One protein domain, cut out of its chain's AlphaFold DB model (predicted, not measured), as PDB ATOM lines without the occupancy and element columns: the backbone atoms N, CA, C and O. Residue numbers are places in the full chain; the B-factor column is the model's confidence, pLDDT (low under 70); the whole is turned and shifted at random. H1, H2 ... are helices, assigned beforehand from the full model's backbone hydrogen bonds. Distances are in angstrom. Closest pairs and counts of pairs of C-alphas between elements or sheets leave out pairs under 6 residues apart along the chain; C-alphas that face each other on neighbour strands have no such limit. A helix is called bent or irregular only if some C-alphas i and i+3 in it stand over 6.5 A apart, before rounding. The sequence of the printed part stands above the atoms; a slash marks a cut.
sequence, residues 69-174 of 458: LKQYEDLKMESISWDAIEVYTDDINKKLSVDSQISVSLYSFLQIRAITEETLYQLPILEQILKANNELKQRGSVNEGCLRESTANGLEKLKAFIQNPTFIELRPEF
ATOM      1  N   LEU A  69      16.478 -32.765   9.439       93.19
ATOM      2  CA  LEU A  69      16.372 -34.206   9.213       93.19
ATOM      3  C   LEU A  69      15.255 -34.534   8.218       93.19
ATOM      4  O   LEU A  69      15.481 -35.338   7.319       93.19
ATOM      5  N   LYS A  70      14.090 -33.885   8.345       92.69
ATOM      6  CA  LYS A  70      12.974 -34.068   7.414       92.69
ATOM      7  C   LYS A  70      13.351 -33.674   5.984       92.69
ATOM      8  O   LYS A  70      13.095 -34.437   5.066       92.69
ATOM      9  N   GLN A  71      14.024 -32.540   5.794       92.94
ATOM     10  CA  GLN A  71      14.483 -32.116   4.465       92.94
ATOM     11  C   GLN A  71      15.441 -33.138   3.827       92.94
ATOM     12  O   GLN A  71      15.308 -33.463   2.648       92.94
ATOM     13  N   TYR A  72      16.375 -33.691   4.608       91.69
ATOM     14  CA  TYR A  72      17.247 -34.773   4.139       91.69
ATOM     15  C   TYR A  72      16.475 -36.073   3.854       91.69
ATOM     16  O   TYR A  72      16.815 -36.794   2.916       91.69
ATOM     17  N   GLU A  73      15.455 -36.390   4.653       90.00
ATOM     18  CA  GLU A  73      14.592 -37.559   4.457       90.00
ATOM     19  C   GLU A  73      13.773 -37.458   3.167       90.00
ATOM     20  O   GLU A  73      13.760 -38.408   2.383       90.00
ATOM     21  N   ASP A  74      13.170 -36.295   2.915       87.75
ATOM     22  CA  ASP A  74      12.392 -36.004   1.710       87.75
ATOM     23  C   ASP A  74      13.264 -36.172   0.451       87.75
ATOM     24  O   ASP A  74      12.897 -36.906  -0.468       87.75
ATOM     25  N   LEU A  75      14.483 -35.610   0.445       86.25
ATOM     26  CA  LEU A  75      15.427 -35.799  -0.667       86.25
ATOM     27  C   LEU A  75      15.877 -37.250  -0.839       86.25
ATOM     28  O   LEU A  75      16.060 -37.713  -1.965       86.25
ATOM     29  N   LYS A  76      16.068 -37.981   0.263       79.81
ATOM     30  CA  LYS A  76      16.469 -39.386   0.197       79.81
ATOM     31  C   LYS A  76      15.352 -40.271  -0.362       79.81
ATOM     32  O   LYS A  76      15.643 -41.218  -1.080       79.81
ATOM     33  N   MET A  77      14.081 -39.997  -0.070       75.19
ATOM     34  CA  MET A  77      12.972 -40.777  -0.641       75.19
ATOM     35  C   MET A  77      12.841 -40.593  -2.160       75.19
ATOM     36  O   MET A  77      12.400 -41.504  -2.860       75.19
ATOM     37  N   GLU A  78      13.290 -39.455  -2.684       72.50
ATOM     38  CA  GLU A  78      13.331 -39.154  -4.118       72.50
ATOM     39  C   GLU A  78      14.591 -39.721  -4.830       72.50
ATOM     40  O   GLU A  78      14.721 -39.618  -6.055       72.50
ATOM     41  N   SER A  79      15.505 -40.391  -4.105       64.00
ATOM     42  CA  SER A  79      16.883 -40.701  -4.541       64.00
ATOM     43  C   SER A  79      17.063 -41.826  -5.566       64.00
ATOM     44  O   SER A  79      18.201 -42.148  -5.900       64.00
ATOM     45  N   ILE A  80      16.001 -42.436  -6.107       60.16
ATOM     46  CA  ILE A  80      16.125 -43.614  -6.999       60.16
ATOM     47  C   ILE A  80      16.977 -43.306  -8.250       60.16
ATOM     48  O   ILE A  80      17.621 -44.190  -8.809       60.16
ATOM     49  N   SER A  81      16.996 -42.049  -8.702       62.47
ATOM     50  CA  SER A  81      17.860 -41.603  -9.810       62.47
ATOM     51  C   SER A  81      19.286 -41.253  -9.375       62.47
ATOM     52  O   SER A  81      20.189 -41.189 -10.202       62.47
ATOM     53  N   TRP A  82      19.498 -41.056  -8.079       70.62
ATOM     54  CA  TRP A  82      20.708 -40.475  -7.526       70.62
ATOM     55  C   TRP A  82      21.755 -41.520  -7.132       70.62
ATOM     56  O   TRP A  82      22.943 -41.317  -7.366       70.62
ATOM     57  N   ASP A  83      21.310 -42.695  -6.671       71.12
ATOM     58  CA  ASP A  83      22.176 -43.849  -6.369       71.12
ATOM     59  C   ASP A  83      23.011 -44.311  -7.581       71.12
ATOM     60  O   ASP A  83      24.064 -44.927  -7.432       71.12
ATOM     61  N   ALA A  84      22.538 -44.026  -8.798       84.44
ATOM     62  CA  ALA A  84      23.176 -44.428 -10.048       84.44
ATOM     63  C   ALA A  84      24.094 -43.347 -10.648       84.44
ATOM     64  O   ALA A  84      24.564 -43.515 -11.775       84.44
ATOM     65  N   ILE A  85      24.364 -42.252  -9.930       86.31
ATOM     66  CA  ILE A  85      25.100 -41.113 -10.492       86.31
ATOM     67  C   ILE A  85      26.524 -41.474 -10.930       86.31
ATOM     68  O   ILE A  85      26.962 -41.005 -11.978       86.31
ATOM     69  N   GLU A  86      27.186 -42.404 -10.233       87.75
ATOM     70  CA  GLU A  86      28.488 -42.954 -10.643       87.75
ATOM     71  C   GLU A  86      28.403 -43.670 -12.007       87.75
ATOM     72  O   GLU A  86      29.259 -43.501 -12.879       87.75
ATOM     73  N   VAL A  87      27.318 -44.417 -12.250       89.62
ATOM     74  CA  VAL A  87      27.075 -45.091 -13.538       89.62
ATOM     75  C   VAL A  87      26.870 -44.068 -14.653       89.62
ATOM     76  O   VAL A  87      27.297 -44.303 -15.787       89.62
ATOM     77  N   TYR A  88      26.228 -42.938 -14.345       90.56
ATOM     78  CA  TYR A  88      26.005 -41.863 -15.308       90.56
ATOM     79  C   TYR A  88      27.306 -41.146 -15.652       90.56
ATOM     80  O   TYR A  88      27.602 -40.978 -16.836       90.56
ATOM     81  N   THR A  89      28.110 -40.778 -14.648       90.25
ATOM     82  CA  THR A  89      29.419 -40.149 -14.872       90.25
ATOM     83  C   THR A  89      30.335 -41.052 -15.689       90.25
ATOM     84  O   THR A  89      30.975 -40.580 -16.626       90.25
ATOM     85  N   ASP A  90      30.336 -42.360 -15.419       90.38
ATOM     86  CA  ASP A  90      31.121 -43.335 -16.178       90.38
ATOM     87  C   ASP A  90      30.682 -43.438 -17.638       90.38
ATOM     88  O   ASP A  90      31.518 -43.513 -18.541       90.38
ATOM     89  N   ASP A  91      29.371 -43.469 -17.884       89.00
ATOM     90  CA  ASP A  91      28.827 -43.528 -19.238       89.00
ATOM     91  C   ASP A  91      29.190 -42.268 -20.026       89.00
ATOM     92  O   ASP A  91      29.710 -42.369 -21.134       89.00
ATOM     93  N   ILE A  92      29.006 -41.088 -19.428       88.62
ATOM     94  CA  ILE A  92      29.349 -39.802 -20.048       88.62
ATOM     95  C   ILE A  92      30.848 -39.734 -20.352       88.62
ATOM     96  O   ILE A  92      31.228 -39.459 -21.489       88.62
ATOM     97  N   ASN A  93      31.703 -40.038 -19.373       87.12
ATOM     98  CA  ASN A  93      33.153 -39.947 -19.535       87.12
ATOM     99  C   ASN A  93      33.678 -40.913 -20.606       87.12
ATOM    100  O   ASN A  93      34.520 -40.519 -21.412       87.12
ATOM    101  N   LYS A  94      33.116 -42.125 -20.713       84.50
ATOM    102  CA  LYS A  94      33.429 -43.058 -21.813       84.50
ATOM    103  C   LYS A  94      33.061 -42.504 -23.190       84.50
ATOM    104  O   LYS A  94      33.742 -42.812 -24.166       84.50
ATOM    105  N   LYS A  95      31.984 -41.715 -23.295       82.56
ATOM    106  CA  LYS A  95      31.562 -41.077 -24.557       82.56
ATOM    107  C   LYS A  95      32.313 -39.776 -24.856       82.56
ATOM    108  O   LYS A  95      32.370 -39.373 -26.017       82.56
ATOM    109  N   LEU A  96      32.915 -39.152 -23.843       76.44
ATOM    110  CA  LEU A  96      33.833 -38.019 -23.997       76.44
ATOM    111  C   LEU A  96      35.235 -38.457 -24.450       76.44
ATOM    112  O   LEU A  96      35.880 -37.725 -25.191       76.44
ATOM    113  N   SER A  97      35.695 -39.651 -24.059       64.12
ATOM    114  CA  SER A  97      37.045 -40.160 -24.354       64.12
ATOM    115  C   SER A  97      37.221 -40.810 -25.736       64.12
ATOM    116  O   SER A  97      38.257 -41.417 -25.994       64.12
ATOM    117  N   VAL A  98      36.214 -40.761 -26.616       60.94
ATOM    118  CA  VAL A  98      36.314 -41.354 -27.961       60.94
ATOM    119  C   VAL A  98      37.146 -40.428 -28.855       60.94
ATOM    120  O   VAL A  98      36.675 -39.349 -29.220       60.94
ATOM    121  N   ASP A  99      38.366 -40.859 -29.194       52.19
ATOM    122  CA  ASP A  99      39.307 -40.168 -30.089       52.19
ATOM    123  C   ASP A  99      38.625 -39.807 -31.421       52.19
ATOM    124  O   ASP A  99      38.324 -40.655 -32.270       52.19
ATOM    125  N   SER A 100      38.334 -38.520 -31.601       49.19
ATOM    126  CA  SER A 100      37.616 -38.012 -32.764       49.19
ATOM    127  C   SER A 100      38.569 -37.824 -33.944       49.19
ATOM    128  O   SER A 100      39.100 -36.735 -34.163       49.19
ATOM    129  N   GLN A 101      38.750 -38.871 -34.745       46.56
ATOM    130  CA  GLN A 101      39.081 -38.690 -36.164       46.56
ATOM    131  C   GLN A 101      37.948 -39.118 -37.107       46.56
ATOM    132  O   GLN A 101      37.991 -38.752 -38.277       46.56
ATOM    133  N   ILE A 102      36.923 -39.849 -36.637       47.84
ATOM    134  CA  ILE A 102      35.911 -40.435 -37.543       47.84
ATOM    135  C   ILE A 102      34.448 -40.298 -37.055       47.84
ATOM    136  O   ILE A 102      33.541 -40.376 -37.878       47.84
ATOM    137  N   SER A 103      34.160 -40.018 -35.777       51.50
ATOM    138  CA  SER A 103      32.774 -40.002 -35.269       51.50
ATOM    139  C   SER A 103      32.363 -38.684 -34.603       51.50
ATOM    140  O   SER A 103      33.119 -38.066 -33.855       51.50
ATOM    141  N   VAL A 104      31.124 -38.254 -34.872       56.06
ATOM    142  CA  VAL A 104      30.448 -37.191 -34.119       56.06
ATOM    143  C   VAL A 104      30.234 -37.722 -32.695       56.06
ATOM    144  O   VAL A 104      29.438 -38.637 -32.494       56.06
ATOM    145  N   SER A 105      30.982 -37.207 -31.720       60.22
ATOM    146  CA  SER A 105      30.955 -37.663 -30.320       60.22
ATOM    147  C   SER A 105      30.431 -36.573 -29.379       60.22
ATOM    148  O   SER A 105      30.384 -35.396 -29.743       60.22
ATOM    149  N   LEU A 106      30.064 -36.942 -28.147       59.81
ATOM    150  CA  LEU A 106      29.603 -36.002 -27.110       59.81
ATOM    151  C   LEU A 106      30.638 -34.882 -26.850       59.81
ATOM    152  O   LEU A 106      30.281 -33.731 -26.602       59.81
ATOM    153  N   TYR A 107      31.929 -35.210 -26.992       59.09
ATOM    154  CA  TYR A 107      33.052 -34.281 -26.844       59.09
ATOM    155  C   TYR A 107      33.007 -33.123 -27.849       59.09
ATOM    156  O   TYR A 107      33.294 -31.984 -27.484       59.09
ATOM    157  N   SER A 108      32.571 -33.390 -29.087       60.44
ATOM    158  CA  SER A 108      32.473 -32.367 -30.139       60.44
ATOM    159  C   SER A 108      31.465 -31.251 -29.824       60.44
ATOM    160  O   SER A 108      31.575 -30.162 -30.383       60.44
ATOM    161  N   PHE A 109      30.534 -31.494 -28.892       59.50
ATOM    162  CA  PHE A 109      29.510 -30.535 -28.468       59.50
ATOM    163  C   PHE A 109      29.792 -29.887 -27.111       59.50
ATOM    164  O   PHE A 109      29.437 -28.729 -26.916       59.50
ATOM    165  N   LEU A 110      30.408 -30.616 -26.175       66.38
ATOM    166  CA  LEU A 110      30.601 -30.143 -24.799       66.38
ATOM    167  C   LEU A 110      31.956 -29.472 -24.569       66.38
ATOM    168  O   LEU A 110      32.047 -28.608 -23.709       66.38
ATOM    169  N   GLN A 111      33.012 -29.870 -25.291       66.25
ATOM    170  CA  GLN A 111      34.397 -29.416 -25.059       66.25
ATOM    171  C   GLN A 111      34.881 -29.550 -23.594       66.25
ATOM    172  O   GLN A 111      35.846 -28.906 -23.183       66.25
ATOM    173  N   ILE A 112      34.242 -30.414 -22.798       67.25
ATOM    174  CA  ILE A 112      34.603 -30.704 -21.407       67.25
ATOM    175  C   ILE A 112      35.415 -32.002 -21.371       67.25
ATOM    176  O   ILE A 112      35.046 -32.996 -21.996       67.25
ATOM    177  N   ARG A 113      36.535 -31.996 -20.635       65.31
ATOM    178  CA  ARG A 113      37.469 -33.137 -20.568       65.31
ATOM    179  C   ARG A 113      36.967 -34.296 -19.710       65.31
ATOM    180  O   ARG A 113      37.258 -35.442 -20.029       65.31
ATOM    181  N   ALA A 114      36.270 -33.998 -18.620       79.06
ATOM    182  CA  ALA A 114      35.705 -34.994 -17.721       79.06
ATOM    183  C   ALA A 114      34.549 -34.380 -16.932       79.06
ATOM    184  O   ALA A 114      34.580 -33.197 -16.594       79.06
ATOM    185  N   ILE A 115      33.553 -35.201 -16.631       86.31
ATOM    186  CA  ILE A 115      32.397 -34.851 -15.816       86.31
ATOM    187  C   ILE A 115      32.517 -35.574 -14.479       86.31
ATOM    188  O   ILE A 115      32.699 -36.793 -14.430       86.31
ATOM    189  N   THR A 116      32.413 -34.809 -13.397       88.75
ATOM    190  CA  THR A 116      32.258 -35.326 -12.034       88.75
ATOM    191  C   THR A 116      30.790 -35.310 -11.627       88.75
ATOM    192  O   THR A 116      29.964 -34.647 -12.253       88.75
ATOM    193  N   GLU A 117      30.466 -35.998 -10.540       89.50
ATOM    194  CA  GLU A 117      29.146 -35.925  -9.917       89.50
ATOM    195  C   GLU A 117      28.736 -34.476  -9.602       89.50
ATOM    196  O   GLU A 117      27.664 -34.031 -10.000       89.50
ATOM    197  N   GLU A 118      29.631 -33.699  -8.987       87.94
ATOM    198  CA  GLU A 118      29.395 -32.283  -8.688       87.94
ATOM    199  C   GLU A 118      29.061 -31.458  -9.939       87.94
ATOM    200  O   GLU A 118      28.236 -30.543  -9.898       87.94
ATOM    201  N   THR A 119      29.673 -31.810 -11.070       87.50
ATOM    202  CA  THR A 119      29.417 -31.168 -12.358       87.50
ATOM    203  C   THR A 119      27.986 -31.444 -12.837       87.50
ATOM    204  O   THR A 119      27.350 -30.560 -13.407       87.50
ATOM    205  N   LEU A 120      27.444 -32.640 -12.570       89.19
ATOM    206  CA  LEU A 120      26.065 -33.002 -12.922       89.19
ATOM    207  C   LEU A 120      25.010 -32.256 -12.097       89.19
ATOM    208  O   LEU A 120      23.871 -32.138 -12.546       89.19
ATOM    209  N   TYR A 121      25.374 -31.705 -10.938       88.50
ATOM    210  CA  TYR A 121      24.483 -30.843 -10.152       88.50
ATOM    211  C   TYR A 121      24.348 -29.432 -10.711       88.50
ATOM    212  O   TYR A 121      23.481 -28.674 -10.278       88.50
ATOM    213  N   GLN A 122      25.180 -29.064 -11.683       88.69
ATOM    214  CA  GLN A 122      25.070 -27.784 -12.359       88.69
ATOM    215  C   GLN A 122      24.060 -27.916 -13.494       88.69
ATOM    216  O   GLN A 122      24.368 -28.451 -14.562       88.69
ATOM    217  N   LEU A 123      22.855 -27.385 -13.267       89.88
ATOM    218  CA  LEU A 123      21.759 -27.416 -14.237       89.88
ATOM    219  C   LEU A 123      22.193 -27.019 -15.665       89.88
ATOM    220  O   LEU A 123      21.859 -27.765 -16.586       89.88
ATOM    221  N   PRO A 124      22.999 -25.955 -15.887       89.25
ATOM    222  CA  PRO A 124      23.440 -25.600 -17.236       89.25
ATOM    223  C   PRO A 124      24.262 -26.698 -17.923       89.25
ATOM    224  O   PRO A 124      24.113 -26.918 -19.123       89.25
ATOM    225  N   ILE A 125      25.118 -27.404 -17.180       88.12
ATOM    226  CA  ILE A 125      25.962 -28.466 -17.741       88.12
ATOM    227  C   ILE A 125      25.120 -29.706 -18.032       88.12
ATOM    228  O   ILE A 125      25.234 -30.297 -19.107       88.12
ATOM    229  N   LEU A 126      24.227 -30.069 -17.111       89.88
ATOM    230  CA  LEU A 126      23.306 -31.186 -17.297       89.88
ATOM    231  C   LEU A 126      22.421 -30.995 -18.542       89.88
ATOM    232  O   LEU A 126      22.262 -31.916 -19.345       89.88
ATOM    233  N   GLU A 127      21.901 -29.782 -18.749       90.88
ATOM    234  CA  GLU A 127      21.109 -29.437 -19.933       90.88
ATOM    235  C   GLU A 127      21.920 -29.507 -21.230       90.88
ATOM    236  O   GLU A 127      21.415 -30.001 -22.243       90.88
ATOM    237  N   GLN A 128      23.182 -29.069 -21.209       88.38
ATOM    238  CA  GLN A 128      24.074 -29.202 -22.361       88.38
ATOM    239  C   GLN A 128      24.335 -30.673 -22.713       88.38
ATOM    240  O   GLN A 128      24.291 -31.026 -23.892       88.38
ATOM    241  N   ILE A 129      24.548 -31.540 -21.715       89.12
ATOM    242  CA  ILE A 129      24.765 -32.983 -21.920       89.12
ATOM    243  C   ILE A 129      23.529 -33.630 -22.559       89.12
ATOM    244  O   ILE A 129      23.649 -34.350 -23.556       89.12
ATOM    245  N   LEU A 130      22.338 -33.349 -22.022       90.88
ATOM    246  CA  LEU A 130      21.071 -33.874 -22.540       90.88
ATOM    247  C   LEU A 130      20.799 -33.392 -23.972       90.88
ATOM    248  O   LEU A 130      20.441 -34.193 -24.841       90.88
ATOM    249  N   LYS A 131      21.038 -32.104 -24.249       89.44
ATOM    250  CA  LYS A 131      20.891 -31.523 -25.589       89.44
ATOM    251  C   LYS A 131      21.856 -32.157 -26.593       89.44
ATOM    252  O   LYS A 131      21.410 -32.603 -27.648       89.44
ATOM    253  N   ALA A 132      23.140 -32.268 -26.247       85.56
ATOM    254  CA  ALA A 132      24.151 -32.896 -27.099       85.56
ATOM    255  C   ALA A 132      23.801 -34.360 -27.416       85.56
ATOM    256  O   ALA A 132      23.894 -34.795 -28.563       85.56
ATOM    257  N   ASN A 133      23.326 -35.116 -26.421       88.44
ATOM    258  CA  ASN A 133      22.874 -36.491 -26.620       88.44
ATOM    259  C   ASN A 133      21.673 -36.582 -27.583       88.44
ATOM    260  O   ASN A 133      21.623 -37.475 -28.428       88.44
ATOM    261  N   ASN A 134      20.719 -35.651 -27.501       87.19
ATOM    262  CA  ASN A 134      19.571 -35.608 -28.412       87.19
ATOM    263  C   ASN A 134      19.976 -35.244 -29.849       87.19
ATOM    264  O   ASN A 134      19.487 -35.862 -30.796       87.19
ATOM    265  N   GLU A 135      20.902 -34.301 -30.025       84.31
ATOM    266  CA  GLU A 135      21.443 -33.946 -31.343       84.31
ATOM    267  C   GLU A 135      22.196 -35.124 -31.988       84.31
ATOM    268  O   GLU A 135      22.040 -35.379 -33.183       84.31
ATOM    269  N   LEU A 136      22.950 -35.904 -31.202       80.75
ATOM    270  CA  LEU A 136      23.612 -37.128 -31.674       80.75
ATOM    271  C   LEU A 136      22.615 -38.203 -32.126       80.75
ATOM    272  O   LEU A 136      22.810 -38.811 -33.184       80.75
ATOM    273  N   LYS A 137      21.525 -38.398 -31.373       81.38
ATOM    274  CA  LYS A 137      20.441 -39.319 -31.755       81.38
ATOM    275  C   LYS A 137      19.797 -38.909 -33.081       81.38
ATOM    276  O   LYS A 137      19.585 -39.759 -33.943       81.38
ATOM    277  N   GLN A 138      19.534 -37.614 -33.270       80.94
ATOM    278  CA  GLN A 138      18.938 -37.084 -34.504       80.94
ATOM    279  C   GLN A 138      19.853 -37.238 -35.728       80.94
ATOM    280  O   GLN A 138      19.360 -37.406 -36.840       80.94
ATOM    281  N   ARG A 139      21.179 -37.221 -35.537       75.62
ATOM    282  CA  ARG A 139      22.170 -37.402 -36.613       75.62
ATOM    283  C   ARG A 139      22.406 -38.866 -37.015       75.62
ATOM    284  O   ARG A 139      23.227 -39.118 -37.891       75.62
ATOM    285  N   GLY A 140      21.702 -39.829 -36.414       65.00
ATOM    286  CA  GLY A 140      21.774 -41.244 -36.797       65.00
ATOM    287  C   GLY A 140      22.955 -42.028 -36.208       65.00
ATOM    288  O   GLY A 140      23.135 -43.197 -36.547       65.00
ATOM    289  N   SER A 141      23.737 -41.450 -35.287       59.41
ATOM    290  CA  SER A 141      24.789 -42.162 -34.536       59.41
ATOM    291  C   SER A 141      24.188 -42.957 -33.371       59.41
ATOM    292  O   SER A 141      24.451 -42.676 -32.204       59.41
ATOM    293  N   VAL A 142      23.341 -43.941 -33.678       55.62
ATOM    294  CA  VAL A 142      22.449 -44.557 -32.679       55.62
ATOM    295  C   VAL A 142      23.189 -45.414 -31.635       55.62
ATOM    296  O   VAL A 142      22.700 -45.512 -30.516       55.62
ATOM    297  N   ASN A 143      24.385 -45.961 -31.914       57.84
ATOM    298  CA  ASN A 143      24.949 -47.011 -31.041       57.84
ATOM    299  C   ASN A 143      26.328 -46.741 -30.404       57.84
ATOM    300  O   ASN A 143      26.555 -47.192 -29.283       57.84
ATOM    301  N   GLU A 144      27.251 -46.002 -31.032       60.84
ATOM    302  CA  GLU A 144      28.613 -45.860 -30.471       60.84
ATOM    303  C   GLU A 144      28.848 -44.544 -29.708       60.84
ATOM    304  O   GLU A 144      29.552 -44.556 -28.697       60.84
ATOM    305  N   GLY A 145      28.207 -43.436 -30.103       66.94
ATOM    306  CA  GLY A 145      28.441 -42.102 -29.519       66.94
ATOM    307  C   GLY A 145      27.414 -41.615 -28.485       66.94
ATOM    308  O   GLY A 145      27.742 -40.740 -27.686       66.94
ATOM    309  N   CYS A 146      26.195 -42.167 -28.476       80.69
ATOM    310  CA  CYS A 146      25.119 -41.738 -27.571       80.69
ATOM    311  C   CYS A 146      25.252 -42.339 -26.164       80.69
ATOM    312  O   CYS A 146      25.800 -43.431 -25.989       80.69
ATOM    313  N   LEU A 147      24.690 -41.649 -25.169       86.75
ATOM    314  CA  LEU A 147      24.505 -42.185 -23.818       86.75
ATOM    315  C   LEU A 147      23.531 -43.368 -23.844       86.75
ATOM    316  O   LEU A 147      22.586 -43.392 -24.642       86.75
ATOM    317  N   ARG A 148      23.717 -44.320 -22.923       89.06
ATOM    318  CA  ARG A 148      22.745 -45.397 -22.695       89.06
ATOM    319  C   ARG A 148      21.377 -44.799 -22.367       89.06
ATOM    320  O   ARG A 148      21.279 -43.773 -21.697       89.06
ATOM    321  N   GLU A 149      20.307 -45.456 -22.807       88.31
ATOM    322  CA  GLU A 149      18.936 -44.985 -22.564       88.31
ATOM    323  C   GLU A 149      18.634 -44.835 -21.066       88.31
ATOM    324  O   GLU A 149      18.031 -43.848 -20.651       88.31
ATOM    325  N   SER A 150      19.140 -45.754 -20.238       89.12
ATOM    326  CA  SER A 150      19.043 -45.666 -18.780       89.12
ATOM    327  C   SER A 150      19.759 -44.441 -18.208       89.12
ATOM    328  O   SER A 150      19.219 -43.794 -17.314       89.12
ATOM    329  N   THR A 151      20.937 -44.091 -18.737       90.75
ATOM    330  CA  THR A 151      21.672 -42.875 -18.366       90.75
ATOM    331  C   THR A 151      20.883 -41.635 -18.780       90.75
ATOM    332  O   THR A 151      20.647 -40.770 -17.951       90.75
ATOM    333  N   ALA A 152      20.423 -41.552 -20.032       89.62
ATOM    334  CA  ALA A 152      19.673 -40.396 -20.519       89.62
ATOM    335  C   ALA A 152      18.382 -40.163 -19.712       89.62
ATOM    336  O   ALA A 152      18.138 -39.049 -19.256       89.62
ATOM    337  N   ASN A 153      17.607 -41.221 -19.455       89.94
ATOM    338  CA  ASN A 153      16.405 -41.144 -18.620       89.94
ATOM    339  C   ASN A 153      16.738 -40.800 -17.157       89.94
ATOM    340  O   ASN A 153      15.976 -40.102 -16.493       89.94
ATOM    341  N   GLY A 154      17.871 -41.290 -16.649       90.00
ATOM    342  CA  GLY A 154      18.387 -40.960 -15.323       90.00
ATOM    343  C   GLY A 154      18.774 -39.490 -15.181       90.00
ATOM    344  O   GLY A 154      18.397 -38.857 -14.203       90.00
ATOM    345  N   LEU A 155      19.449 -38.925 -16.184       91.38
ATOM    346  CA  LEU A 155      19.840 -37.516 -16.226       91.38
ATOM    347  C   LEU A 155      18.630 -36.575 -16.332       91.38
ATOM    348  O   LEU A 155      18.641 -35.521 -15.707       91.38
ATOM    349  N   GLU A 156      17.566 -36.955 -17.049       91.25
ATOM    350  CA  GLU A 156      16.302 -36.194 -17.051       91.25
ATOM    351  C   GLU A 156      15.626 -36.199 -15.668       91.25
ATOM    352  O   GLU A 156      15.121 -35.176 -15.206       91.25
ATOM    353  N   LYS A 157      15.663 -37.331 -14.953       89.69
ATOM    354  CA  LYS A 157      15.183 -37.393 -13.562       89.69
ATOM    355  C   LYS A 157      16.058 -36.567 -12.623       89.69
ATOM    356  O   LYS A 157      15.524 -35.831 -11.800       89.69
ATOM    357  N   LEU A 158      17.382 -36.643 -12.785       89.81
ATOM    358  CA  LEU A 158      18.332 -35.830 -12.031       89.81
ATOM    359  C   LEU A 158      18.084 -34.340 -12.275       89.81
ATOM    360  O   LEU A 158      18.119 -33.565 -11.329       89.81
ATOM    361  N   LYS A 159      17.757 -33.941 -13.511       91.06
ATOM    362  CA  LYS A 159      17.411 -32.557 -13.858       91.06
ATOM    363  C   LYS A 159      16.223 -32.053 -13.044       91.06
ATOM    364  O   LYS A 159      16.314 -30.985 -12.448       91.06
ATOM    365  N   ALA A 160      15.139 -32.824 -12.998       88.19
ATOM    366  CA  ALA A 160      13.978 -32.478 -12.181       88.19
ATOM    367  C   ALA A 160      14.330 -32.441 -10.682       88.19
ATOM    368  O   ALA A 160      13.887 -31.549  -9.963       88.19
ATOM    369  N   PHE A 161      15.168 -33.373 -10.227       87.81
ATOM    370  CA  PHE A 161      15.587 -33.473  -8.833       87.81
ATOM    371  C   PHE A 161      16.450 -32.290  -8.370       87.81
ATOM    372  O   PHE A 161      16.171 -31.709  -7.327       87.81
ATOM    373  N   ILE A 162      17.450 -31.858  -9.146       88.81
ATOM    374  CA  ILE A 162      18.308 -30.719  -8.761       88.81
ATOM    375  C   ILE A 162      17.566 -29.374  -8.778       88.81
ATOM    376  O   ILE A 162      18.056 -28.385  -8.239       88.81
ATOM    377  N   GLN A 163      16.387 -29.333  -9.403       89.31
ATOM    378  CA  GLN A 163      15.471 -28.193  -9.378       89.31
ATOM    379  C   GLN A 163      14.526 -28.219  -8.164       89.31
ATOM    380  O   GLN A 163      13.803 -27.245  -7.944       89.31
ATOM    381  N   ASN A 164      14.523 -29.295  -7.366       88.94
ATOM    382  CA  ASN A 164      13.754 -29.382  -6.128       88.94
ATOM    383  C   ASN A 164      14.221 -28.273  -5.153       88.94
ATOM    384  O   ASN A 164      15.419 -28.178  -4.869       88.94
ATOM    385  N   PRO A 165      13.314 -27.441  -4.599       90.75
ATOM    386  CA  PRO A 165      13.680 -26.388  -3.650       90.75
ATOM    387  C   PRO A 165      14.469 -26.893  -2.437       90.75
ATOM    388  O   PRO A 165      15.416 -26.238  -2.006       90.75
ATOM    389  N   THR A 166      14.129 -28.076  -1.922       90.50
ATOM    390  CA  THR A 166      14.826 -28.716  -0.800       90.50
ATOM    391  C   THR A 166      16.251 -29.106  -1.185       90.50
ATOM    392  O   THR A 166      17.170 -28.960  -0.382       90.50
ATOM    393  N   PHE A 167      16.461 -29.555  -2.428       89.75
ATOM    394  CA  PHE A 167      17.798 -29.858  -2.938       89.75
ATOM    395  C   PHE A 167      18.636 -28.587  -3.018       89.75
ATOM    396  O   PHE A 167      19.761 -28.566  -2.528       89.75
ATOM    397  N   ILE A 168      18.077 -27.519  -3.591       89.75
ATOM    398  CA  ILE A 168      18.752 -26.223  -3.722       89.75
ATOM    399  C   ILE A 168      19.138 -25.672  -2.343       89.75
ATOM    400  O   ILE A 168      20.252 -25.179  -2.178       89.75
ATOM    401  N   GLU A 169      18.248 -25.789  -1.352       90.19
ATOM    402  CA  GLU A 169      18.516 -25.349   0.020       90.19
ATOM    403  C   GLU A 169      19.646 -26.150   0.680       90.19
ATOM    404  O   GLU A 169      20.513 -25.558   1.319       90.19
ATOM    405  N   LEU A 170      19.654 -27.479   0.525       90.12
ATOM    406  CA  LEU A 170      20.637 -28.353   1.171       90.12
ATOM    407  C   LEU A 170      21.962 -28.465   0.409       90.12
ATOM    408  O   LEU A 170      22.963 -28.873   0.995       90.12
ATOM    409  N   ARG A 171      22.006 -28.107  -0.879       88.31
ATOM    410  CA  ARG A 171      23.195 -28.258  -1.734       88.31
ATOM    411  C   ARG A 171      24.479 -27.637  -1.159       88.31
ATOM    412  O   ARG A 171      25.529 -28.243  -1.361       88.31
ATOM    413  N   PRO A 172      24.463 -26.487  -0.457       88.94
ATOM    414  CA  PRO A 172      25.663 -25.951   0.189       88.94
ATOM    415  C   PRO A 172      26.228 -26.839   1.312       88.94
ATOM    416  O   PRO A 172      27.389 -26.678   1.680       88.94
ATOM    417  N   GLU A 173      25.434 -27.761   1.865       86.00
ATOM    418  CA  GLU A 173      25.794 -28.593   3.024       86.00
ATOM    419  C   GLU A 173      26.424 -29.946   2.639       86.00
ATOM    420  O   GLU A 173      26.949 -30.650   3.503       86.00
ATOM    421  N   PHE A 174      26.407 -30.332   1.359       87.12
ATOM    422  CA  PHE A 174      27.020 -31.575   0.877       87.12
ATOM    423  C   PHE A 174      27.587 -31.407  -0.536       87.12
ATOM    424  O   PHE A 174      27.024 -30.696  -1.362       87.12
TER     425      PHE A 174
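Overview. This is residues 69 to 174 of the 458 residues of an uncharacterized protein of Reticulomyxa filosa (UniProt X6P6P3). What does the fold look like? It is a rod of helices: H5 and H6 make a helical hairpin as the core, H2 crosses H6, and the short H3 packs on H5. H1 and H7 meet steeply at one end of the rod, and the loop of residues 97 to 106 lies at the other. What is it made of? The printed part has 106 residues with seven named helices, H1 to H7 in that order, and no named strand, an all helix class. It is compact, with a radius of gyration of the C-alphas of 14.7 A, and spans 51 by 22 by 19 A.

Along the chain. Where is the longest helix? H5, residues 123 to 138, runs 22.6 A from C-alpha 123 at (21.759, -27.416, -14.237) to C-alpha 138 at (18.938, -37.084, -34.504). Which other helices are long? H6, residues 149 to 162, measures 19.9 A, and H2, residues 85 to 96, measures 16.4 A. Where are the rest? H3, residues 107 to 110, and H4, residues 117 to 120, each measure 5.2 A. H1, residues 69 to 77, measures 12.3 A from C-alpha 69 at (16.372, -34.206, 9.213), and H7, residues 165 to 173, measures 14.0 A and is irregular, with C-alphas 169 and 172 7.2 A apart.

Arrangement. What touches the hub, H5? H6 forms a hairpin with it at a shallow tilt of 27 degrees, opposite ways, the closest C-alphas being those of Leu 123 and Lys 159, 6.7 A apart. H3 touches residues 128 to 132 of H5 alone, with the C-alphas of Phe 109 and Ala 132 closest at 6.0 A. H4 only just touches H5, with 3 pairs of C-alphas within 8 A, and only at the corner by their link, Leu 120 and Leu 126 having the closest C-alphas at 5.5 A. Where is H2? Its residues 87 to 91 alone touch H6, at a steep tilt of 59 degrees, opposite ways, with the C-alphas of Tyr 88 and Thr 151 closest at 5.4 A. What of H1 and H7? They touch at a steep tilt of 69 degrees, only just short of about perpendicular, with the C-alphas of Gln 71 and Thr 166 closest at 6.3 A, while H1 and H5 are apart. Do the backbones bear the helices out? Every O i to N i+4 pair is within hydrogen-bond range in H1, H2, H5 and H6, and 3 of 5 are in H7; H3 and H4 are too short for such a pair.

Size, cuts and confidence. How far does it reach? The two C-alphas farthest apart, those of Leu 69 and Ile 102, are 51.1 A apart. Is the printed part unbroken? It has no cut and no long link; those from H4 to H5 and from H6 to H7 are tight. Where is confidence low? Residues 79 to 81, 97 to 113 and 140 to 145 are under 70, and the mean pLDDT of the printed part is 80.3.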